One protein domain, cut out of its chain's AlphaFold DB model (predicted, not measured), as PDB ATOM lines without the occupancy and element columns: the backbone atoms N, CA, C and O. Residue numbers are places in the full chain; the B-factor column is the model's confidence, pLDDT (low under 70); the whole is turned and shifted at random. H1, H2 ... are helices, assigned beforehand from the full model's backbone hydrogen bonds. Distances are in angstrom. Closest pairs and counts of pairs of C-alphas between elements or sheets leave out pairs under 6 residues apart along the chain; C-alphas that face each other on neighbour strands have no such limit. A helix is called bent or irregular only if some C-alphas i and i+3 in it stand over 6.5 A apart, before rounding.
ATOM      1  N   GLU A   4      45.794 115.856  14.656       61.28
ATOM      2  CA  GLU A   4      47.094 116.039  14.007       61.28
ATOM      3  C   GLU A   4      47.651 117.470  14.124       61.28
ATOM      4  O   GLU A   4      48.865 117.646  14.216       61.28
ATOM      5  N   PHE A   5      46.787 118.491  14.183       65.00
ATOM      6  CA  PHE A   5      47.202 119.900  14.296       65.00
ATOM      7  C   PHE A   5      47.090 120.459  15.715       65.00
ATOM      8  O   PHE A   5      47.422 121.628  15.947       65.00
ATOM      9  N   GLU A   6      46.649 119.634  16.669       66.69
ATOM     10  CA  GLU A   6      46.637 120.006  18.076       66.69
ATOM     11  C   GLU A   6      48.054 120.310  18.561       66.69
ATOM     12  O   GLU A   6      49.054 119.722  18.137       66.69
ATOM     13  N   ALA A   7      48.146 121.280  19.465       69.62
ATOM     14  CA  ALA A   7      49.432 121.686  19.979       69.62
ATOM     15  C   ALA A   7      50.070 120.532  20.762       69.62
ATOM     16  O   ALA A   7      49.523 120.083  21.769       69.62
ATOM     17  N   ASN A   8      51.247 120.077  20.332       70.69
ATOM     18  CA  ASN A   8      51.931 118.969  20.985       70.69
ATOM     19  C   ASN A   8      52.440 119.427  22.368       70.69
ATOM     20  O   ASN A   8      53.336 120.281  22.429       70.69
ATOM     21  N   PRO A   9      51.926 118.874  23.489       69.62
ATOM     22  CA  PRO A   9      52.282 119.327  24.835       69.62
ATOM     23  C   PRO A   9      53.753 119.094  25.195       69.62
ATOM     24  O   PRO A   9      54.266 119.726  26.115       69.62
ATOM     25  N   GLN A  10      54.430 118.180  24.494       71.56
ATOM     26  CA  GLN A  10      55.819 117.803  24.759       71.56
ATOM     27  C   GLN A  10      56.828 118.672  23.997       71.56
ATOM     28  O   GLN A  10      58.024 118.607  24.280       71.56
ATOM     29  N   MET A  11      56.370 119.501  23.051       77.50
ATOM     30  CA  MET A  11      57.248 120.278  22.177       77.50
ATOM     31  C   MET A  11      57.300 121.745  22.593       77.50
ATOM     32  O   MET A  11      56.308 122.476  22.550       77.50
ATOM     33  N   ILE A  12      58.500 122.176  22.985       81.88
ATOM     34  CA  ILE A  12      58.770 123.515  23.508       81.88
ATOM     35  C   ILE A  12      58.936 124.500  22.334       81.88
ATOM     36  O   ILE A  12      59.699 124.221  21.405       81.88
ATOM     37  N   PRO A  13      58.261 125.664  22.343       89.31
ATOM     38  CA  PRO A  13      58.454 126.694  21.325       89.31
ATOM     39  C   PRO A  13      59.891 127.230  21.316       89.31
ATOM     40  O   PRO A  13      60.523 127.385  22.362       89.31
ATOM     41  N   ILE A  14      60.394 127.571  20.127       90.25
ATOM     42  CA  ILE A  14      61.731 128.146  19.965       90.25
ATOM     43  C   ILE A  14      61.796 129.500  20.684       90.25
ATOM     44  O   ILE A  14      60.969 130.386  20.457       90.25
ATOM     45  N   SER A  15      62.804 129.665  21.541       88.69
ATOM     46  CA  SER A  15      63.061 130.925  22.240       88.69
ATOM     47  C   SER A  15      63.647 131.974  21.293       88.69
ATOM     48  O   SER A  15      64.527 131.675  20.487       88.69
ATOM     49  N   LEU A  16      63.201 133.226  21.430       91.62
ATOM     50  CA  LEU A  16      63.728 134.377  20.692       91.62
ATOM     51  C   LEU A  16      64.362 135.390  21.664       91.62
ATOM     52  O   LEU A  16      63.798 136.461  21.892       91.62
ATOM     53  N   PRO A  17      65.533 135.082  22.254       90.50
ATOM     54  CA  PRO A  17      66.128 135.893  23.322       90.50
ATOM     55  C   PRO A  17      66.611 137.273  22.854       90.50
ATOM     56  O   PRO A  17      66.913 138.134  23.674       90.50
ATOM     57  N   HIS A  18      66.696 137.489  21.539       90.12
ATOM     58  CA  HIS A  18      67.041 138.780  20.947       90.12
ATOM     59  C   HIS A  18      65.890 139.796  20.999       90.12
ATOM     60  O   HIS A  18      66.142 140.977  20.775       90.12
ATOM     61  N   PHE A  19      64.656 139.374  21.305       94.19
ATOM     62  CA  PHE A  19      63.552 140.288  21.603       94.19
ATOM     63  C   PHE A  19      63.378 140.446  23.119       94.19
ATOM     64  O   PHE A  19      63.402 139.442  23.834       94.19
ATOM     65  N   PRO A  20      63.120 141.666  23.634       94.25
ATOM     66  CA  PRO A  20      62.936 141.861  25.074       94.25
ATOM     67  C   PRO A  20      61.722 141.110  25.645       94.25
ATOM     68  O   PRO A  20      61.744 140.695  26.803       94.25
ATOM     69  N   THR A  21      60.670 140.912  24.841       95.94
ATOM     70  CA  THR A  21      59.486 140.115  25.199       95.94
ATOM     71  C   THR A  21      58.912 139.376  23.986       95.94
ATOM     72  O   THR A  21      59.077 139.803  22.842       95.94
ATOM     73  N   ARG A  22      58.147 138.301  24.229       95.44
ATOM     74  CA  ARG A  22      57.381 137.587  23.184       95.44
ATOM     75  C   ARG A  22      56.342 138.490  22.499       95.44
ATOM     76  O   ARG A  22      56.150 138.375  21.296       95.44
ATOM     77  N   MET A  23      55.713 139.408  23.243       96.62
ATOM     78  CA  MET A  23      54.776 140.407  22.700       96.62
ATOM     79  C   MET A  23      55.462 141.309  21.673       96.62
ATOM     80  O   MET A  23      54.949 141.498  20.577       96.62
ATOM     81  N   GLN A  24      56.653 141.806  22.001       97.38
ATOM     82  CA  GLN A  24      57.445 142.631  21.091       97.38
ATOM     83  C   GLN A  24      57.948 141.852  19.876       97.38
ATOM     84  O   GLN A  24      57.989 142.413  18.789       97.38
ATOM     85  N   ALA A  25      58.258 140.559  20.026       97.06
ATOM     86  CA  ALA A  25      58.586 139.701  18.889       97.06
ATOM     87  C   ALA A  25      57.413 139.584  17.899       97.06
ATOM     88  O   ALA A  25      57.628 139.688  16.694       97.06
ATOM     89  N   VAL A  26      56.181 139.405  18.398       97.75
ATOM     90  CA  VAL A  26      54.969 139.371  17.557       97.75
ATOM     91  C   VAL A  26      54.734 140.721  16.890       97.75
ATOM     92  O   VAL A  26      54.509 140.753  15.686       97.75
ATOM     93  N   ILE A  27      54.820 141.831  17.627       97.31
ATOM     94  CA  ILE A  27      54.629 143.165  17.038       97.31
ATOM     95  C   ILE A  27      55.663 143.388  15.934       97.31
ATOM     96  O   ILE A  27      55.277 143.570  14.787       97.31
ATOM     97  N   TRP A  28      56.957 143.258  16.235       95.69
ATOM     98  CA  TRP A  28      58.034 143.501  15.274       95.69
ATOM     99  C   TRP A  28      57.927 142.661  14.002       95.69
ATOM    100  O   TRP A  28      58.077 143.183  12.905       95.69
ATOM    101  N   ARG A  29      57.656 141.358  14.133       95.50
ATOM    102  CA  ARG A  29      57.627 140.438  12.987       95.50
ATOM    103  C   ARG A  29      56.428 140.626  12.063       95.50
ATOM    104  O   ARG A  29      56.486 140.155  10.935       95.50
ATOM    105  N   ASN A  30      55.358 141.260  12.536       96.69
ATOM    106  CA  ASN A  30      54.145 141.492  11.749       96.69
ATOM    107  C   ASN A  30      53.971 142.958  11.340       96.69
ATOM    108  O   ASN A  30      53.099 143.267  10.527       96.69
ATOM    109  N   TYR A  31      54.769 143.870  11.895       94.38
ATOM    110  CA  TYR A  31      54.620 145.291  11.635       94.38
ATOM    111  C   TYR A  31      55.034 145.626  10.194       94.38
ATOM    112  O   TYR A  31      56.168 145.380   9.800       94.38
ATOM    113  N   GLY A  32      54.100 146.164   9.407       90.38
ATOM    114  CA  GLY A  32      54.248 146.421   7.972       90.38
ATOM    115  C   GLY A  32      53.711 145.296   7.081       90.38
ATOM    116  O   GLY A  32      53.519 145.503   5.887       90.38
ATOM    117  N   LEU A  33      53.404 144.129   7.666       94.62
ATOM    118  CA  LEU A  33      52.809 142.978   6.971       94.62
ATOM    119  C   LEU A  33      51.324 142.802   7.314       94.62
ATOM    120  O   LEU A  33      50.534 142.362   6.488       94.62
ATOM    121  N   VAL A  34      50.944 143.120   8.553       96.31
ATOM    122  CA  VAL A  34      49.586 142.951   9.077       96.31
ATOM    123  C   VAL A  34      49.106 144.277   9.673       96.31
ATOM    124  O   VAL A  34      49.873 144.899  10.420       96.31
ATOM    125  N   PRO A  35      47.854 144.703   9.400       96.12
ATOM    126  CA  PRO A  35      47.285 145.908   9.994       96.12
ATOM    127  C   PRO A  35      47.378 145.909  11.521       96.12
ATOM    128  O   PRO A  35      47.135 144.891  12.184       96.12
ATOM    129  N   THR A  36      47.708 147.067  12.082       96.50
ATOM    130  CA  THR A  36      47.920 147.257  13.522       96.50
ATOM    131  C   THR A  36      46.699 146.839  14.348       96.50
ATOM    132  O   THR A  36      46.848 146.259  15.424       96.50
ATOM    133  N   GLU A  37      45.490 147.037  13.829       96.38
ATOM    134  CA  GLU A  37      44.225 146.637  14.447       96.38
ATOM    135  C   GLU A  37      44.126 145.118  14.625       96.38
ATOM    136  O   GLU A  37      43.669 144.648  15.668       96.38
ATOM    137  N   ARG A  38      44.601 144.334  13.648       96.31
ATOM    138  CA  ARG A  38      44.622 142.866  13.749       96.31
ATOM    139  C   ARG A  38      45.644 142.402  14.781       96.31
ATOM    140  O   ARG A  38      45.336 141.540  15.602       96.31
ATOM    141  N   ILE A  39      46.832 143.015  14.804       98.00
ATOM    142  CA  ILE A  39      47.847 142.738  15.837       98.00
ATOM    143  C   ILE A  39      47.278 143.055  17.231       98.00
ATOM    144  O   ILE A  39      47.437 142.269  18.170       98.00
ATOM    145  N   ALA A  40      46.568 144.176  17.364       98.00
ATOM    146  CA  ALA A  40      45.912 144.580  18.600       98.00
ATOM    147  C   ALA A  40      44.827 143.576  19.026       98.00
ATOM    148  O   ALA A  40      44.820 143.158  20.183       98.00
ATOM    149  N   ALA A  41      43.979 143.112  18.103       98.12
ATOM    150  CA  ALA A  41      42.955 142.101  18.376       98.12
ATOM    151  C   ALA A  41      43.558 140.778  18.881       98.12
ATOM    152  O   ALA A  41      43.114 140.242  19.899       98.12
ATOM    153  N   VAL A  42      44.631 140.294  18.243       98.00
ATOM    154  CA  VAL A  42      45.359 139.084  18.669       98.00
ATOM    155  C   VAL A  42      45.858 139.207  20.110       98.00
ATOM    156  O   VAL A  42      45.740 138.262  20.900       98.00
ATOM    157  N   LEU A  43      46.400 140.372  20.470       98.19
ATOM    158  CA  LEU A  43      46.968 140.637  21.790       98.19
ATOM    159  C   LEU A  43      45.929 141.114  22.820       98.19
ATOM    160  O   LEU A  43      46.255 141.187  24.004       98.19
ATOM    161  N   GLY A  44      44.687 141.400  22.422       97.81
ATOM    162  CA  GLY A  44      43.683 142.012  23.297       97.81
ATOM    163  C   GLY A  44      44.067 143.432  23.738       97.81
ATOM    164  O   GLY A  44      43.945 143.763  24.915       97.81
ATOM    165  N   ALA A  45      44.590 144.236  22.811       97.69
ATOM    166  CA  ALA A  45      45.054 145.608  23.021       97.69
ATOM    167  C   ALA A  45      44.280 146.608  22.146       97.69
ATOM    168  O   ALA A  45      43.443 146.235  21.328       97.69
ATOM    169  N   THR A  46      44.612 147.888  22.283       97.94
ATOM    170  CA  THR A  46      44.221 148.947  21.337       97.94
ATOM    171  C   THR A  46      45.323 149.179  20.300       97.94
ATOM    172  O   THR A  46      46.496 148.950  20.594       97.94
ATOM    173  N   ALA A  47      44.976 149.683  19.110       97.06
ATOM    174  CA  ALA A  47      45.962 150.014  18.072       97.06
ATOM    175  C   ALA A  47      47.040 150.985  18.591       97.06
ATOM    176  O   ALA A  47      48.230 150.715  18.455       97.06
ATOM    177  N   ARG A  48      46.628 152.019  19.338       96.94
ATOM    178  CA  ARG A  48      47.534 152.973  19.995       96.94
ATOM    179  C   ARG A  48      48.568 152.296  20.899       96.94
ATOM    180  O   ARG A  48      49.729 152.679  20.900       96.94
ATOM    181  N   GLN A  49      48.170 151.285  21.673       97.50
ATOM    182  CA  GLN A  49      49.113 150.552  22.527       97.50
ATOM    183  C   GLN A  49      50.146 149.764  21.713       97.50
ATOM    184  O   GLN A  49      51.279 149.606  22.165       97.50
ATOM    185  N   ILE A  50      49.767 149.258  20.537       97.88
ATOM    186  CA  ILE A  50      50.693 148.574  19.628       97.88
ATOM    187  C   ILE A  50      51.656 149.580  18.998       97.88
ATOM    188  O   ILE A  50      52.859 149.336  19.015       97.88
ATOM    189  N   GLU A  51      51.155 150.722  18.527       96.88
ATOM    190  CA  GLU A  51      51.967 151.816  17.977       96.88
ATOM    191  C   GLU A  51      52.965 152.365  19.002       96.88
ATOM    192  O   GLU A  51      54.137 152.537  18.682       96.88
ATOM    193  N   GLU A  52      52.552 152.561  20.258       96.00
ATOM    194  CA  GLU A  52      53.447 152.988  21.342       96.00
ATOM    195  C   GLU A  52      54.576 151.972  21.585       96.00
ATOM    196  O   GLU A  52      55.717 152.347  21.851       96.00
ATOM    197  N   VAL A  53      54.296 150.667  21.498       96.25
ATOM    198  CA  VAL A  53      55.348 149.642  21.605       96.25
ATOM    199  C   VAL A  53      56.238 149.641  20.361       96.25
ATOM    200  O   VAL A  53      57.455 149.519  20.501       96.25
ATOM    201  N   ALA A  54      55.661 149.799  19.170       95.38
ATOM    202  CA  ALA A  54      56.387 149.838  17.907       95.38
ATOM    203  C   ALA A  54      57.363 151.027  17.845       95.38
ATOM    204  O   ALA A  54      58.545 150.827  17.554       95.38
ATOM    205  N   ASP A  55      56.926 152.232  18.226       94.62
ATOM    206  CA  ASP A  55      57.795 153.412  18.311       94.62
ATOM    207  C   ASP A  55      58.944 153.191  19.304       94.62
ATOM    208  O   ASP A  55      60.109 153.444  18.989       94.62
ATOM    209  N   HIS A  56      58.670 152.631  20.487       94.06
ATOM    210  CA  HIS A  56      59.730 152.316  21.449       94.06
ATOM    211  C   HIS A  56      60.733 151.279  20.930       94.06
ATOM    212  O   HIS A  56      61.866 151.262  21.402       94.06
ATOM    213  N   MET A  57      60.347 150.445  19.963       93.31
ATOM    214  CA  MET A  57      61.245 149.524  19.265       93.31
ATOM    215  C   MET A  57      61.997 150.190  18.098       93.31
ATOM    216  O   MET A  57      62.962 149.624  17.606       93.31
ATOM    217  N   GLY A  58      61.622 151.398  17.679       90.56
ATOM    218  CA  GLY A  58      62.235 152.088  16.538       90.56
ATOM    219  C   GLY A  58      61.577 151.772  15.197       90.56
ATOM    220  O   GLY A  58      62.178 152.013  14.157       90.56
ATOM    221  N   LEU A  59      60.355 151.239  15.210       90.62
ATOM    222  CA  LEU A  59      59.543 151.086  14.006       90.62
ATOM    223  C   LEU A  59      58.894 152.422  13.625       90.62
ATOM    224  O   LEU A  59      58.594 153.249  14.484       90.62
ATOM    225  N   LYS A  60      58.638 152.613  12.327       88.75
ATOM    226  CA  LYS A  60      57.952 153.799  11.802       88.75
ATOM    227  C   LYS A  60      56.484 153.821  12.250       88.75
ATOM    228  O   LYS A  60      55.758 152.852  12.047       88.75
ATOM    229  N   VAL A  61      56.038 154.931  12.833       90.81
ATOM    230  CA  VAL A  61      54.643 155.152  13.248       90.81
ATOM    231  C   VAL A  61      54.128 156.443  12.581       90.81
ATOM    232  O   VAL A  61      54.834 157.451  12.653       90.81
ATOM    233  N   PRO A  62      52.943 156.454  11.935       89.06
ATOM    234  CA  PRO A  62      52.008 155.335  11.779       89.06
ATOM    235  C   PRO A  62      52.553 154.235  10.860       89.06
ATOM    236  O   PRO A  62      53.492 154.448  10.092       89.06
ATOM    237  N   GLN A  63      51.974 153.042  10.977       89.81
ATOM    238  CA  GLN A  63      52.332 151.895  10.150       89.81
ATOM    239  C   GLN A  63      52.008 152.154   8.671       89.81
ATOM    240  O   GLN A  63      50.909 152.589   8.336       89.81
ATOM    241  N   GLU A  64      52.930 151.790   7.782       87.81
ATOM    242  CA  GLU A  64      52.625 151.559   6.368       87.81
ATOM    243  C   GLU A  64      52.473 150.053   6.162       87.81
ATOM    244  O   GLU A  64      53.397 149.299   6.461       87.81
ATOM    245  N   VAL A  65      51.303 149.607   5.704       89.50
ATOM    246  CA  VAL A  65      51.006 148.190   5.464       89.50
ATOM    247  C   VAL A  65      50.491 148.004   4.045       89.50
ATOM    248  O   VAL A  65      49.618 148.743   3.594       89.50
ATOM    249  N   ASP A  66      51.021 146.998   3.354       88.00
ATOM    250  CA  ASP A  66      50.453 146.525   2.095       88.00
ATOM    251  C   ASP A  66      49.524 145.336   2.376       88.00
ATOM    252  O   ASP A  66      49.958 144.290   2.867       88.00
ATOM    253  N   GLY A  67      48.235 145.492   2.057       86.00
ATOM    254  CA  GLY A  67      47.221 144.451   2.243       86.00
ATOM    255  C   GLY A  67      47.509 143.160   1.469       86.00
ATOM    256  O   GLY A  67      47.025 142.096   1.858       86.00
ATOM    257  N   GLN A  68      48.347 143.212   0.429       87.25
ATOM    258  CA  GLN A  68      48.755 142.043  -0.347       87.25
ATOM    259  C   GLN A  68      49.532 141.014   0.478       87.25
ATOM    260  O   GLN A  68      49.499 139.831   0.146       87.25
ATOM    261  N   TRP A  69      50.160 141.402   1.592       90.75
ATOM    262  CA  TRP A  69      50.814 140.449   2.495       90.75
ATOM    263  C   TRP A  69      49.850 139.405   3.060       90.75
ATOM    264  O   TRP A  69      50.227 138.244   3.188       90.75
ATOM    265  N   LEU A  70      48.604 139.777   3.351       89.06
ATOM    266  CA  LEU A  70      47.605 138.836   3.866       89.06
ATOM    267  C   LEU A  70      47.109 137.866   2.789       89.06
ATOM    268  O   LEU A  70      46.777 136.726   3.100       89.06
ATOM    269  N   ALA A  71      47.087 138.308   1.532       83.81
ATOM    270  CA  ALA A  71      46.613 137.507   0.410       83.81
ATOM    271  C   ALA A  71      47.718 136.640  -0.223       83.81
ATOM    272  O   ALA A  71      47.458 135.521  -0.646       83.81
ATOM    273  N   ARG A  72      48.961 137.137  -0.274       85.25
ATOM    274  CA  ARG A  72      50.091 136.511  -0.990       85.25
ATOM    275  C   ARG A  72      51.263 136.121  -0.095       85.25
ATOM    276  O   ARG A  72      52.063 135.271  -0.463       85.25
ATOM    277  N   GLY A  73      51.391 136.748   1.070       87.88
ATOM    278  CA  GLY A  73      52.502 136.556   2.008       87.88
ATOM    279  C   GLY A  73      52.124 135.788   3.278       87.88
ATOM    280  O   GLY A  73      52.893 135.783   4.242       87.88
ATOM    281  N   TYR A  74      50.957 135.138   3.303       90.00
ATOM    282  CA  TYR A  74      50.427 134.462   4.489       90.00
ATOM    283  C   TYR A  74      51.362 133.364   5.016       90.00
ATOM    284  O   TYR A  74      51.492 133.219   6.230       90.00
ATOM    285  N   ILE A  75      52.094 132.651   4.150       90.12
ATOM    286  CA  ILE A  75      53.095 131.652   4.568       90.12
ATOM    287  C   ILE A  75      54.188 132.303   5.427       90.12
ATOM    288  O   ILE A  75      54.563 131.767   6.473       90.12
ATOM    289  N   THR A  76      54.674 133.481   5.026       90.88
ATOM    290  CA  THR A  76      55.659 134.255   5.797       90.88
ATOM    291  C   THR A  76      55.095 134.638   7.162       90.88
ATOM    292  O   THR A  76      55.771 134.451   8.174       90.88
ATOM    293  N   ILE A  77      53.839 135.095   7.208       95.38
ATOM    294  CA  ILE A  77      53.147 135.468   8.450       95.38
ATOM    295  C   ILE A  77      52.983 134.246   9.370       95.38
ATOM    296  O   ILE A  77      53.329 134.315  10.553       95.38
ATOM    297  N   ILE A  78      52.533 133.102   8.847       95.19
ATOM    298  CA  ILE A  78      52.390 131.848   9.604       95.19
ATOM    299  C   ILE A  78      53.744 131.428  10.185       95.19
ATOM    300  O   ILE A  78      53.868 131.256  11.400       95.19
ATOM    301  N   ARG A  79      54.789 131.338   9.352       93.12
ATOM    302  CA  ARG A  79      56.141 130.939   9.786       93.12
ATOM    303  C   ARG A  79      56.715 131.884  10.836       93.12
ATOM    304  O   ARG A  79      57.313 131.429  11.812       93.12
ATOM    305  N   ALA A  80      56.516 133.191  10.673       94.50
ATOM    306  CA  ALA A  80      57.009 134.194  11.611       94.50
ATOM    307  C   ALA A  80      56.399 134.047  13.014       94.50
ATOM    308  O   ALA A  80      57.072 134.384  13.998       94.50
ATOM    309  N   ASN A  81      55.176 133.509  13.108       96.75
ATOM    310  CA  ASN A  81      54.383 133.424  14.335       96.75
ATOM    311  C   ASN A  81      54.153 131.997  14.858       96.75
ATOM    312  O   ASN A  81      53.595 131.842  15.945       96.75
ATOM    313  N   TRP A  82      54.610 130.959  14.154       94.81
ATOM    314  CA  TRP A  82      54.314 129.556  14.477       94.81
ATOM    315  C   TRP A  82      54.687 129.146  15.910       94.81
ATOM    316  O   TRP A  82      53.939 128.447  16.598       94.81
ATOM    317  N   HIS A  83      55.817 129.656  16.403       93.69
ATOM    318  CA  HIS A  83      56.299 129.445  17.774       93.69
ATOM    319  C   HIS A  83      55.880 130.561  18.749       93.69
ATOM    320  O   HIS A  83      56.239 130.517  19.924       93.69
ATOM    321  N   LEU A  84      55.142 131.576  18.284       95.94
ATOM    322  CA  LEU A  84      54.802 132.777  19.052       95.94
ATOM    323  C   LEU A  84      53.315 132.951  19.326       95.94
ATOM    324  O   LEU A  84      52.994 133.688  20.252       95.94
ATOM    325  N   LEU A  85      52.418 132.319  18.578       96.44
ATOM    326  CA  LEU A  85      50.969 132.457  18.728       96.44
ATOM    327  C   LEU A  85      50.300 131.085  18.802       96.44
ATOM    328  O   LEU A  85      50.799 130.115  18.224       96.44
ATOM    329  N   THR A  86      49.191 130.991  19.538       94.56
ATOM    330  CA  THR A  86      48.347 129.784  19.510       94.56
ATOM    331  C   THR A  86      47.705 129.617  18.138       94.56
ATOM    332  O   THR A  86      47.717 130.547  17.332       94.56
ATOM    333  N   TYR A  87      47.152 128.435  17.870       93.25
ATOM    334  CA  TYR A  87      46.448 128.181  16.616       93.25
ATOM    335  C   TYR A  87      45.292 129.180  16.427       93.25
ATOM    336  O   TYR A  87      45.199 129.847  15.404       93.25
ATOM    337  N   GLU A  88      44.505 129.418  17.475       94.62
ATOM    338  CA  GLU A  88      43.379 130.359  17.477       94.62
ATOM    339  C   GLU A  88      43.840 131.807  17.264       94.62
ATOM    340  O   GLU A  88      43.182 132.588  16.583       94.62
ATOM    341  N   GLN A  89      44.994 132.186  17.821       97.19
ATOM    342  CA  GLN A  89      45.563 133.514  17.593       97.19
ATOM    343  C   GLN A  89      46.068 133.697  16.157       97.19
ATOM    344  O   GLN A  89      46.017 134.817  15.654       97.19
ATOM    345  N   LEU A  90      46.530 132.631  15.494       97.00
ATOM    346  CA  LEU A  90      46.863 132.676  14.068       97.00
ATOM    347  C   LEU A  90      45.608 132.883  13.216       97.00
ATOM    348  O   LEU A  90      45.649 133.707  12.307       97.00
ATOM    349  N   LEU A  91      44.490 132.225  13.552       96.56
ATOM    350  CA  LEU A  91      43.206 132.440  12.870       96.56
ATOM    351  C   LEU A  91      42.769 133.908  12.943       96.56
ATOM    352  O   LEU A  91      42.417 134.490  11.923       96.56
ATOM    353  N   VAL A  92      42.881 134.541  14.118       97.00
ATOM    354  CA  VAL A  92      42.567 135.974  14.286       97.00
ATOM    355  C   VAL A  92      43.545 136.869  13.517       97.00
ATOM    356  O   VAL A  92      43.131 137.862  12.925       97.00
ATOM    357  N   LEU A  93      44.843 136.542  13.514       97.00
ATOM    358  CA  LEU A  93      45.858 137.333  12.806       97.00
ATOM    359  C   LEU A  93      45.624 137.325  11.285       97.00
ATOM    360  O   LEU A  93      45.728 138.366  10.631       97.00
ATOM    361  N   LEU A  94      45.314 136.148  10.738       95.00
ATOM    362  CA  LEU A  94      45.085 135.924   9.310       95.00
ATOM    363  C   LEU A  94      43.667 136.304   8.869       95.00
ATOM    364  O   LEU A  94      43.483 136.648   7.703       95.00
ATOM    365  N   ASP A  95      42.708 136.323   9.801       93.88
ATOM    366  CA  ASP A  95      41.262 136.426   9.547       93.88
ATOM    367  C   ASP A  95      40.737 135.232   8.736       93.88
ATOM    368  O   ASP A  95      40.084 135.374   7.705       93.88
ATOM    369  N   TRP A  96      41.131 134.030   9.162       94.06
ATOM    370  CA  TRP A  96      40.836 132.764   8.487       94.06
ATOM    371  C   TRP A  96      39.976 131.851   9.360       94.06
ATOM    372  O   TRP A  96      40.020 131.920  10.589       94.06
ATOM    373  N   THR A  97      39.231 130.953   8.712       90.69
ATOM    374  CA  THR A  97      38.559 129.844   9.397       90.69
ATOM    375  C   THR A  97      39.541 128.708   9.686       90.69
ATOM    376  O   THR A  97      40.628 128.639   9.102       90.69
ATOM    377  N   GLU A  98      39.158 127.807  10.591       88.62
ATOM    378  CA  GLU A  98      39.947 126.615  10.910       88.62
ATOM    379  C   GLU A  98      40.130 125.726   9.672       88.62
ATOM    380  O   GLU A  98      41.246 125.305   9.380       88.62
ATOM    381  N   GLU A  99      39.068 125.536   8.886       82.94
ATOM    382  CA  GLU A  99      39.082 124.710   7.677       82.94
ATOM    383  C   GLU A  99      40.049 125.260   6.624       82.94
ATOM    384  O   GLU A  99      40.780 124.490   6.000       82.94
ATOM    385  N   LYS A 100      40.098 126.591   6.445       85.31
ATOM    386  CA  LYS A 100      41.031 127.221   5.497       85.31
ATOM    387  C   LYS A 100      42.482 127.009   5.925       85.31
ATOM    388  O   LYS A 100      43.302 126.609   5.103       85.31
ATOM    389  N   LEU A 101      42.808 127.261   7.197       89.56
ATOM    390  CA  LEU A 101      44.177 127.076   7.684       89.56
ATOM    391  C   LEU A 101      44.593 125.603   7.627       89.56
ATOM    392  O   LEU A 101      45.718 125.305   7.237       89.56
ATOM    393  N   GLU A 102      43.696 124.684   7.976       84.75
ATOM    394  CA  GLU A 102      43.941 123.250   7.861       84.75
ATOM    395  C   GLU A 102      44.246 122.832   6.418       84.75
ATOM    396  O   GLU A 102      45.253 122.164   6.169       84.75
ATOM    397  N   PHE A 103      43.398 123.244   5.474       80.94
ATOM    398  CA  PHE A 103      43.589 122.961   4.057       80.94
ATOM    399  C   PHE A 103      44.943 123.486   3.571       80.94
ATOM    400  O   PHE A 103      45.731 122.723   3.023       80.94
ATOM    401  N   THR A 104      45.261 124.751   3.863       84.75
ATOM    402  CA  THR A 104      46.550 125.365   3.518       84.75
ATOM    403  C   THR A 104      47.733 124.615   4.133       84.75
ATOM    404  O   THR A 104      48.734 124.398   3.461       84.75
ATOM    405  N   LEU A 105      47.662 124.177   5.393       86.50
ATOM    406  CA  LEU A 105      48.766 123.438   6.017       86.50
ATOM    407  C   LEU A 105      49.055 122.105   5.309       86.50
ATOM    408  O   LEU A 105      50.221 121.711   5.224       86.50
ATOM    409  N   LYS A 106      48.012 121.430   4.815       78.94
ATOM    410  CA  LYS A 106      48.112 120.146   4.111       78.94
ATOM    411  C   LYS A 106      48.533 120.306   2.656       78.94
ATOM    412  O   LYS A 106      49.430 119.602   2.200       78.94
ATOM    413  N   GLU A 107      47.867 121.204   1.942       77.94
ATOM    414  CA  GLU A 107      47.926 121.265   0.484       77.94
ATOM    415  C   GLU A 107      48.892 122.335  -0.029       77.94
ATOM    416  O   GLU A 107      49.478 122.132  -1.092       77.94
ATOM    417  N   ASP A 108      49.146 123.419   0.721       77.81
ATOM    418  CA  ASP A 108      50.047 124.466   0.239       77.81
ATOM    419  C   ASP A 108      51.514 124.102   0.475       77.81
ATOM    420  O   ASP A 108      52.042 124.254   1.573       77.81
ATOM    421  N   ASP A 109      52.202 123.656  -0.576       75.00
ATOM    422  CA  ASP A 109      53.662 123.548  -0.667       75.00
ATOM    423  C   ASP A 109      54.297 122.806   0.525       75.00
ATOM    424  O   ASP A 109      55.334 123.208   1.064       75.00
ATOM    425  N   PHE A 110      53.648 121.724   0.973       75.62
ATOM    426  CA  PHE A 110      54.046 120.928   2.141       75.62
ATOM    427  C   PHE A 110      54.264 121.780   3.404       75.62
ATOM    428  O   PHE A 110      55.187 121.527   4.189       75.62
ATOM    429  N   LEU A 111      53.453 122.825   3.602       85.88
ATOM    430  CA  LEU A 111      53.670 123.815   4.652       85.88
ATOM    431  C   LEU A 111      53.733 123.181   6.045       85.88
ATOM    432  O   LEU A 111      54.617 123.540   6.821       85.88
ATOM    433  N   TRP A 112      52.880 122.201   6.355       86.44
ATOM    434  CA  TRP A 112      52.940 121.463   7.622       86.44
ATOM    435  C   TRP A 112      54.307 120.814   7.879       86.44
ATOM    436  O   TRP A 112      54.893 120.977   8.955       86.44
ATOM    437  N   VAL A 113      54.870 120.160   6.861       84.25
ATOM    438  CA  VAL A 113      56.201 119.543   6.929       84.25
ATOM    439  C   VAL A 113      57.271 120.614   7.129       84.25
ATOM    440  O   VAL A 113      58.141 120.477   7.991       84.25
ATOM    441  N   LYS A 114      57.176 121.732   6.400       85.38
ATOM    442  CA  LYS A 114      58.099 122.878   6.515       85.38
ATOM    443  C   LYS A 114      58.014 123.587   7.869       85.38
ATOM    444  O   LYS A 114      58.960 124.270   8.263       85.38
ATOM    445  N   LEU A 115      56.904 123.420   8.580       88.81
ATOM    446  CA  LEU A 115      56.692 123.885   9.950       88.81
ATOM    447  C   LEU A 115      57.110 122.846  11.009       88.81
ATOM    448  O   LEU A 115      57.008 123.120  12.205       88.81
ATOM    449  N   GLY A 116      57.638 121.695  10.580       86.62
ATOM    450  CA  GLY A 116      58.213 120.663  11.441       86.62
ATOM    451  C   GLY A 116      57.253 119.540  11.829       86.62
ATOM    452  O   GLY A 116      57.527 118.859  12.814       86.62
ATOM    453  N   ASN A 117      56.149 119.348  11.095       84.50
ATOM    454  CA  ASN A 117      55.105 118.352  11.385       84.50
ATOM    455  C   ASN A 117      54.499 118.484  12.791       84.50
ATOM    456  O   ASN A 117      54.140 117.493  13.427       84.50
ATOM    457  N   LEU A 118      54.449 119.708  13.321       87.00
ATOM    458  CA  LEU A 118      53.885 119.978  14.640       87.00
ATOM    459  C   LEU A 118      53.498 121.442  14.807       87.00
ATOM    460  O   LEU A 118      54.131 122.340  14.250       87.00
ATOM    461  N   LYS A 119      52.548 121.687  15.714       90.56
ATOM    462  CA  LYS A 119      52.330 122.989  16.346       90.56
ATOM    463  C   LYS A 119      52.840 122.933  17.796       90.56
ATOM    464  O   LYS A 119      52.358 122.106  18.566       90.56
ATOM    465  N   PRO A 120      53.788 123.788  18.226       88.94
ATOM    466  CA  PRO A 120      54.238 123.793  19.618       88.94
ATOM    467  C   PRO A 120      53.132 124.280  20.557       88.94
ATOM    468  O   PRO A 120      52.383 125.201  20.201       88.94
ATOM    469  N   CYS A 121      53.091 123.734  21.776       86.25
ATOM    470  CA  CYS A 121      52.216 124.234  22.833       86.25
ATOM    471  C   CYS A 121      52.708 125.593  23.332       86.25
ATOM    472  O   CYS A 121      53.756 125.729  23.966       86.25
ATOM    473  N   VAL A 122      51.943 126.629  23.004       89.88
ATOM    474  CA  VAL A 122      52.208 128.014  23.381       89.88
ATOM    475  C   VAL A 122      51.017 128.554  24.146       89.88
ATOM    476  O   VAL A 122      49.872 128.349  23.764       89.88
ATOM    477  N   THR A 123      51.280 129.283  25.225       91.19
ATOM    478  CA  THR A 123      50.218 129.956  25.977       91.19
ATOM    479  C   THR A 123      49.663 131.140  25.181       91.19
ATOM    480  O   THR A 123      50.454 131.813  24.503       91.19
ATOM    481  N   PRO A 124      48.351 131.441  25.265       95.06
ATOM    482  CA  PRO A 124      47.776 132.640  24.666       95.06
ATOM    483  C   PRO A 124      48.530 133.901  25.079       95.06
ATOM    484  O   PRO A 124      48.733 134.166  26.266       95.06
ATOM    485  N   LEU A 125      48.966 134.674  24.089       96.56
ATOM    486  CA  LEU A 125      49.730 135.893  24.320       96.56
ATOM    487  C   LEU A 125      48.792 137.093  24.418       96.56
ATOM    488  O   LEU A 125      48.006 137.340  23.509       96.56
ATOM    489  N   ARG A 126      48.894 137.859  25.503       97.50
ATOM    490  CA  ARG A 126      48.122 139.089  25.702       97.50
ATOM    491  C   ARG A 126      49.037 140.277  25.916       97.50
ATOM    492  O   ARG A 126      50.176 140.128  26.365       97.50
ATOM    493  N   TYR A 127      48.517 141.450  25.596       97.75
ATOM    494  CA  TYR A 127      49.183 142.700  25.880       97.75
ATOM    495  C   TYR A 127      49.377 142.869  27.382       97.75
ATOM    496  O   TYR A 127      48.473 142.634  28.187       97.75
ATOM    497  N   LYS A 128      50.575 143.318  27.747       96.38
ATOM    498  CA  LYS A 128      50.888 143.802  29.085       96.38
ATOM    499  C   LYS A 128      51.796 145.028  28.967       96.38
ATOM    500  O   LYS A 128      52.677 145.045  28.101       96.38
ATOM    501  N   PRO A 129      51.654 146.027  29.849       95.19
ATOM    502  CA  PRO A 129      52.644 147.085  29.962       95.19
ATOM    503  C   PRO A 129      54.033 146.507  30.260       95.19
ATOM    504  O   PRO A 129      54.174 145.581  31.063       95.19
ATOM    505  N   LEU A 130      55.064 147.067  29.626       95.19
ATOM    506  CA  LEU A 130      56.448 146.661  29.869       95.19
ATOM    507  C   LEU A 130      56.892 147.068  31.282       95.19
ATOM    508  O   LEU A 130      56.689 148.208  31.714       95.19
ATOM    509  N   SER A 131      57.559 146.155  31.983       96.44
ATOM    510  CA  SER A 131      58.268 146.441  33.235       96.44
ATOM    511  C   SER A 131      59.429 147.415  33.009       96.44
ATOM    512  O   SER A 131      59.913 147.585  31.891       96.44
ATOM    513  N   ALA A 132      59.945 148.029  34.079       95.81
ATOM    514  CA  ALA A 132      61.096 148.933  33.980       95.81
ATOM    515  C   ALA A 132      62.324 148.266  33.324       95.81
ATOM    516  O   ALA A 132      63.015 148.888  32.518       95.81
ATOM    517  N   LYS A 133      62.554 146.977  33.616       96.31
ATOM    518  CA  LYS A 133      63.622 146.186  32.993       96.31
ATOM    519  C   LYS A 133      63.373 145.977  31.496       96.31
ATOM    520  O   LYS A 133      64.282 146.204  30.705       96.31
ATOM    521  N   GLU A 134      62.162 145.577  31.106       96.50
ATOM    522  CA  GLU A 134      61.799 145.379  29.692       96.50
ATOM    523  C   GLU A 134      61.868 146.702  28.906       96.50
ATOM    524  O   GLU A 134      62.381 146.713  27.791       96.50
ATOM    525  N   LYS A 135      61.454 147.833  29.498       96.00
ATOM    526  CA  LYS A 135      61.606 149.173  28.898       96.00
ATOM    527  C   LYS A 135      63.070 149.527  28.648       96.00
ATOM    528  O   LYS A 135      63.404 149.957  27.550       96.00
ATOM    529  N   LYS A 136      63.949 149.301  29.633       95.81
ATOM    530  CA  LYS A 136      65.393 149.530  29.474       95.81
ATOM    531  C   LYS A 136      65.971 148.688  28.331       95.81
ATOM    532  O   LYS A 136      66.624 149.235  27.453       95.81
ATOM    533  N   LEU A 137      65.666 147.388  28.307       95.88
ATOM    534  CA  LEU A 137      66.102 146.486  27.234       95.88
ATOM    535  C   LEU A 137      65.561 146.913  25.865       95.88
ATOM    536  O   LEU A 137      66.260 146.796  24.868       95.88
ATOM    537  N   THR A 138      64.332 147.425  25.811       96.25
ATOM    538  CA  THR A 138      63.713 147.923  24.574       96.25
ATOM    539  C   THR A 138      64.435 149.157  24.036       96.25
ATOM    540  O   THR A 138      64.672 149.237  22.837       96.25
ATOM    541  N   LEU A 139      64.847 150.083  24.906       94.62
ATOM    542  CA  LEU A 139      65.630 151.255  24.504       94.62
ATOM    543  C   LEU A 139      67.019 150.863  23.983       94.62
ATOM    544  O   LEU A 139      67.431 151.343  22.931       94.62
ATOM    545  N   GLU A 140      67.712 149.954  24.677       94.19
ATOM    546  CA  GLU A 140      68.993 149.397  24.208       94.19
ATOM    547  C   GLU A 140      68.833 148.707  22.845       94.19
ATOM    548  O   GLU A 140      69.702 148.792  21.980       94.19
ATOM    549  N   TRP A 141      67.704 148.031  22.642       93.12
ATOM    550  CA  TRP A 141      67.374 147.359  21.395       93.12
ATOM    551  C   TRP A 141      67.098 148.348  20.251       93.12
ATOM    552  O   TRP A 141      67.691 148.204  19.184       93.12
ATOM    553  N   LYS A 142      66.289 149.394  20.488       94.00
ATOM    554  CA  LYS A 142      66.034 150.489  19.531       94.00
ATOM    555  C   LYS A 142      67.333 151.159  19.092       94.00
ATOM    556  O   LYS A 142      67.512 151.414  17.905       94.00
ATOM    557  N   GLN A 143      68.256 151.389  20.028       93.88
ATOM    558  CA  GLN A 143      69.574 151.935  19.710       93.88
ATOM    559  C   GLN A 143      70.349 151.018  18.751       93.88
ATOM    560  O   GLN A 143      70.835 151.492  17.731       93.88
ATOM    561  N   ARG A 144      70.414 149.707  19.023       90.88
ATOM    562  CA  ARG A 144      71.109 148.749  18.139       90.88
ATOM    563  C   ARG A 144      70.495 148.675  16.744       90.88
ATOM    564  O   ARG A 144      71.226 148.558  15.767       90.88
ATOM    565  N   VAL A 145      69.166 148.717  16.651       88.25
ATOM    566  CA  VAL A 145      68.464 148.748  15.362       88.25
ATOM    567  C   VAL A 145      68.819 150.014  14.592       88.25
ATOM    568  O   VAL A 145      69.205 149.914  13.435       88.25
ATOM    569  N   SER A 146      68.753 151.178  15.237       89.88
ATOM    570  CA  SER A 146      69.122 152.459  14.624       89.88
ATOM    571  C   SER A 146      70.582 152.456  14.150       89.88
ATOM    572  O   SER A 146      70.859 152.775  12.999       89.88
ATOM    573  N   GLU A 147      71.519 151.986  14.977       91.69
ATOM    574  CA  GLU A 147      72.938 151.882  14.608       91.69
ATOM    575  C   GLU A 147      73.177 150.954  13.406       91.69
ATOM    576  O   GLU A 147      74.018 151.253  12.558       91.69
ATOM    577  N   ALA A 148      72.440 149.842  13.316       88.75
ATOM    578  CA  ALA A 148      72.592 148.866  12.241       88.75
ATOM    579  C   ALA A 148      71.888 149.276  10.936       88.75
ATOM    580  O   ALA A 148      72.430 149.044   9.854       88.75
ATOM    581  N   PHE A 149      70.688 149.856  11.023       85.88
ATOM    582  CA  PHE A 149      69.803 150.050   9.873       85.88
ATOM    583  C   PHE A 149      69.659 151.508   9.429       85.88
ATOM    584  O   PHE A 149      69.458 151.720   8.238       85.88
ATOM    585  N   ASP A 150      69.833 152.519  10.289       86.94
ATOM    586  CA  ASP A 150      69.712 153.924   9.859       86.94
ATOM    587  C   ASP A 150      70.736 154.321   8.783       86.94
ATOM    588  O   ASP A 150      70.364 155.068   7.873       86.94
ATOM    589  N   PRO A 151      72.009 153.867   8.818       86.75
ATOM    590  CA  PRO A 151      72.948 154.157   7.735       86.75
ATOM    591  C   PRO A 151      72.482 153.572   6.398       86.75
ATOM    592  O   PRO A 151      72.570 154.245   5.370       86.75
ATOM    593  N   ILE A 152      71.944 152.348   6.427       83.25
ATOM    594  CA  ILE A 152      71.402 151.658   5.253       83.25
ATOM    595  C   ILE A 152      70.162 152.404   4.755       83.25
ATOM    596  O   ILE A 152      70.077 152.715   3.573       83.25
ATOM    597  N   GLN A 153      69.240 152.763   5.650       77.50
ATOM    598  CA  GLN A 153      68.018 153.478   5.297       77.50
ATOM    599  C   GLN A 153      68.327 154.844   4.686       77.50
ATOM    600  O   GLN A 153      67.776 155.169   3.646       77.50
ATOM    601  N   LYS A 154      69.269 155.614   5.243       81.75
ATOM    602  CA  LYS A 154      69.690 156.902   4.660       81.75
ATOM    603  C   LYS A 154      70.260 156.752   3.254       81.75
ATOM    604  O   LYS A 154      70.030 157.613   2.408       81.75
ATOM    605  N   GLN A 155      71.011 155.681   3.004       80.00
ATOM    606  CA  GLN A 155      71.500 155.373   1.665       80.00
ATOM    607  C   GLN A 155      70.335 155.012   0.737       80.00
ATOM    608  O   GLN A 155      70.243 155.547  -0.365       80.00
ATOM    609  N   LEU A 156      69.422 154.156   1.193       73.88
ATOM    610  CA  LEU A 156      68.277 153.718   0.406       73.88
ATOM    611  C   LEU A 156      67.270 154.849   0.144       73.88
ATOM    612  O   LEU A 156      66.706 154.887  -0.941       73.88
ATOM    613  N   ASP A 157      67.053 155.781   1.073       71.75
ATOM    614  CA  ASP A 157      66.138 156.929   0.930       71.75
ATOM    615  C   ASP A 157      66.601 157.907  -0.160       71.75
ATOM    616  O   ASP A 157      65.803 158.658  -0.717       71.75
ATOM    617  N   SER A 158      67.896 157.887  -0.493       70.19
ATOM    618  CA  SER A 158      68.458 158.650  -1.613       70.19
ATOM    619  C   SER A 158      68.263 157.976  -2.980       70.19
ATOM    620  O   SER A 158      68.615 158.551  -4.009       70.19
ATOM    621  N   THR A 159      67.687 156.771  -3.002       69.50
ATOM    622  CA  THR A 159      67.453 155.954  -4.199       69.50
ATOM    623  C   THR A 159      65.994 155.503  -4.284       69.50
ATOM    624  O   THR A 159      65.284 155.442  -3.284       69.50
ATOM    625  N   PHE A 160      65.515 155.181  -5.484       68.44
ATOM    626  CA  PHE A 160      64.198 154.561  -5.634       68.44
ATOM    627  C   PHE A 160      64.174 153.190  -4.937       68.44
ATOM    628  O   PHE A 160      65.048 152.360  -5.190       68.44
ATOM    629  N   GLN A 161      63.168 152.952  -4.090       71.06
ATOM    630  CA  GLN A 161      62.925 151.663  -3.441       71.06
ATOM    631  C   GLN A 161      61.645 151.048  -4.000       71.06
ATOM    632  O   GLN A 161      60.573 151.642  -3.903       71.06
ATOM    633  N   GLU A 162      61.769 149.850  -4.562       75.12
ATOM    634  CA  GLU A 162      60.619 149.027  -4.933       75.12
ATOM    635  C   GLU A 162      59.938 148.527  -3.650       75.12
ATOM    636  O   GLU A 162      60.588 147.933  -2.785       75.12
ATOM    637  N   LYS A 163      58.641 148.807  -3.492       82.62
ATOM    638  CA  LYS A 163      57.850 148.308  -2.364       82.62
ATOM    639  C   LYS A 163      57.520 146.827  -2.577       82.62
ATOM    640  O   LYS A 163      57.557 146.337  -3.711       82.62
ATOM    641  N   PRO A 164      57.185 146.077  -1.507       83.38
ATOM    642  CA  PRO A 164      56.679 144.718  -1.657       83.38
ATOM    643  C   PRO A 164      55.550 144.667  -2.692       83.38
ATOM    644  O   PRO A 164      54.668 145.512  -2.671       83.38
ATOM    645  N   PHE A 165      55.590 143.675  -3.583       82.25
ATOM    646  CA  PHE A 165      54.578 143.440  -4.621       82.25
ATOM    647  C   PHE A 165      54.446 144.497  -5.737       82.25
ATOM    648  O   PHE A 165      53.659 144.266  -6.654       82.25
TER     649      PHE A 165
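AT A GLANCE: This is residues 4 to 165 of the 655 residues of an uncharacterized protein of Paenibacillus sp. MY03 (UniProt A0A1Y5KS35). Five short helices, H1, H2, H3, H5 and H6, make a core, with the long helix H9 at one end and the corner of H7 and H8 at the opposite end. The latter part of H9 and the tail after it, residues 147 to 162, stick out from the body, and the long link of residues 115 to 131 runs back from H8 to H9. The printed part has 162 residues, with nine named helices, H1 to H9 in chain order, and no named strand; the class is all helix. It is compact, with a radius of gyration of the C-alphas of 16.6 A and spans of 47 by 40 by 26 A.

IN THESE COORDINATES: Residues 4 to 21 hold no named element. H1 is residues 22 to 30, 12.5 A long, beginning at C-alpha 22 (57.381, 137.587, 23.184). H2 is residues 36 to 43, and H3 is residues 47 to 57, 15.3 A long. H4 is residues 68 to 72, H5 residues 74 to 81 and H6 residues 87 to 94. H7 is residues 98 to 107, 14.2 A long, and H8 is residues 111 to 114. H9 is residues 132 to 157, 34.4 A long, ending at C-alpha 157 (66.138, 156.929, 0.930). H9 has a kink of 45 degrees near residue 151 and is only just irregular: C-alphas 148 and 151 are 7.0 A apart.

HOW THE PARTS SIT: H1 and H2 form a helical hairpin and only just touch, with 3 pairs of C-alphas within 8 A, the closest those of Ile 27 and Ile 39, 6.9 A apart. H1 touches H3, about perpendicular at 86 degrees, with the closest C-alphas those of Ile 27 and Ala 54, 7.0 A apart. H1 touches H5 at a shallow tilt of 21 degrees, opposite ways, closest at the C-alphas of Arg 29 and Ala 80, 6.4 A. H2 touches H6 at a shallow tilt of 8 degrees, opposite ways, closest at the C-alphas of Val 42 and Gln 89, 5.7 A. H9 touches H3 with residues 138 to 142 alone, closest at the C-alphas of Met 57 and Lys 142, 4.9 A. H4 is close to H5 but not clearly touching, with the C-alphas of Leu 70 and Ile 77 7.9 A apart. H7 and H8 touch only at the corner; H5 and H7 are near each other. In H1 to H7 every O i to N i+4 pair is within hydrogen-bond range; in H9 20 of 22 are, and H8 is too short for such a pair.

THE WHOLE: The C-alphas farthest apart, those of Gln 10 and Ser 158, are 50.2 A apart. The printed part has no cut. The link from H8 to H9 is long, and residues 7 to 8 pair with residues 119 to 120, parallel. The mean pLDDT of the printed part is 89.6; residues 4 to 7, 9 and 159 to 160 are under 70.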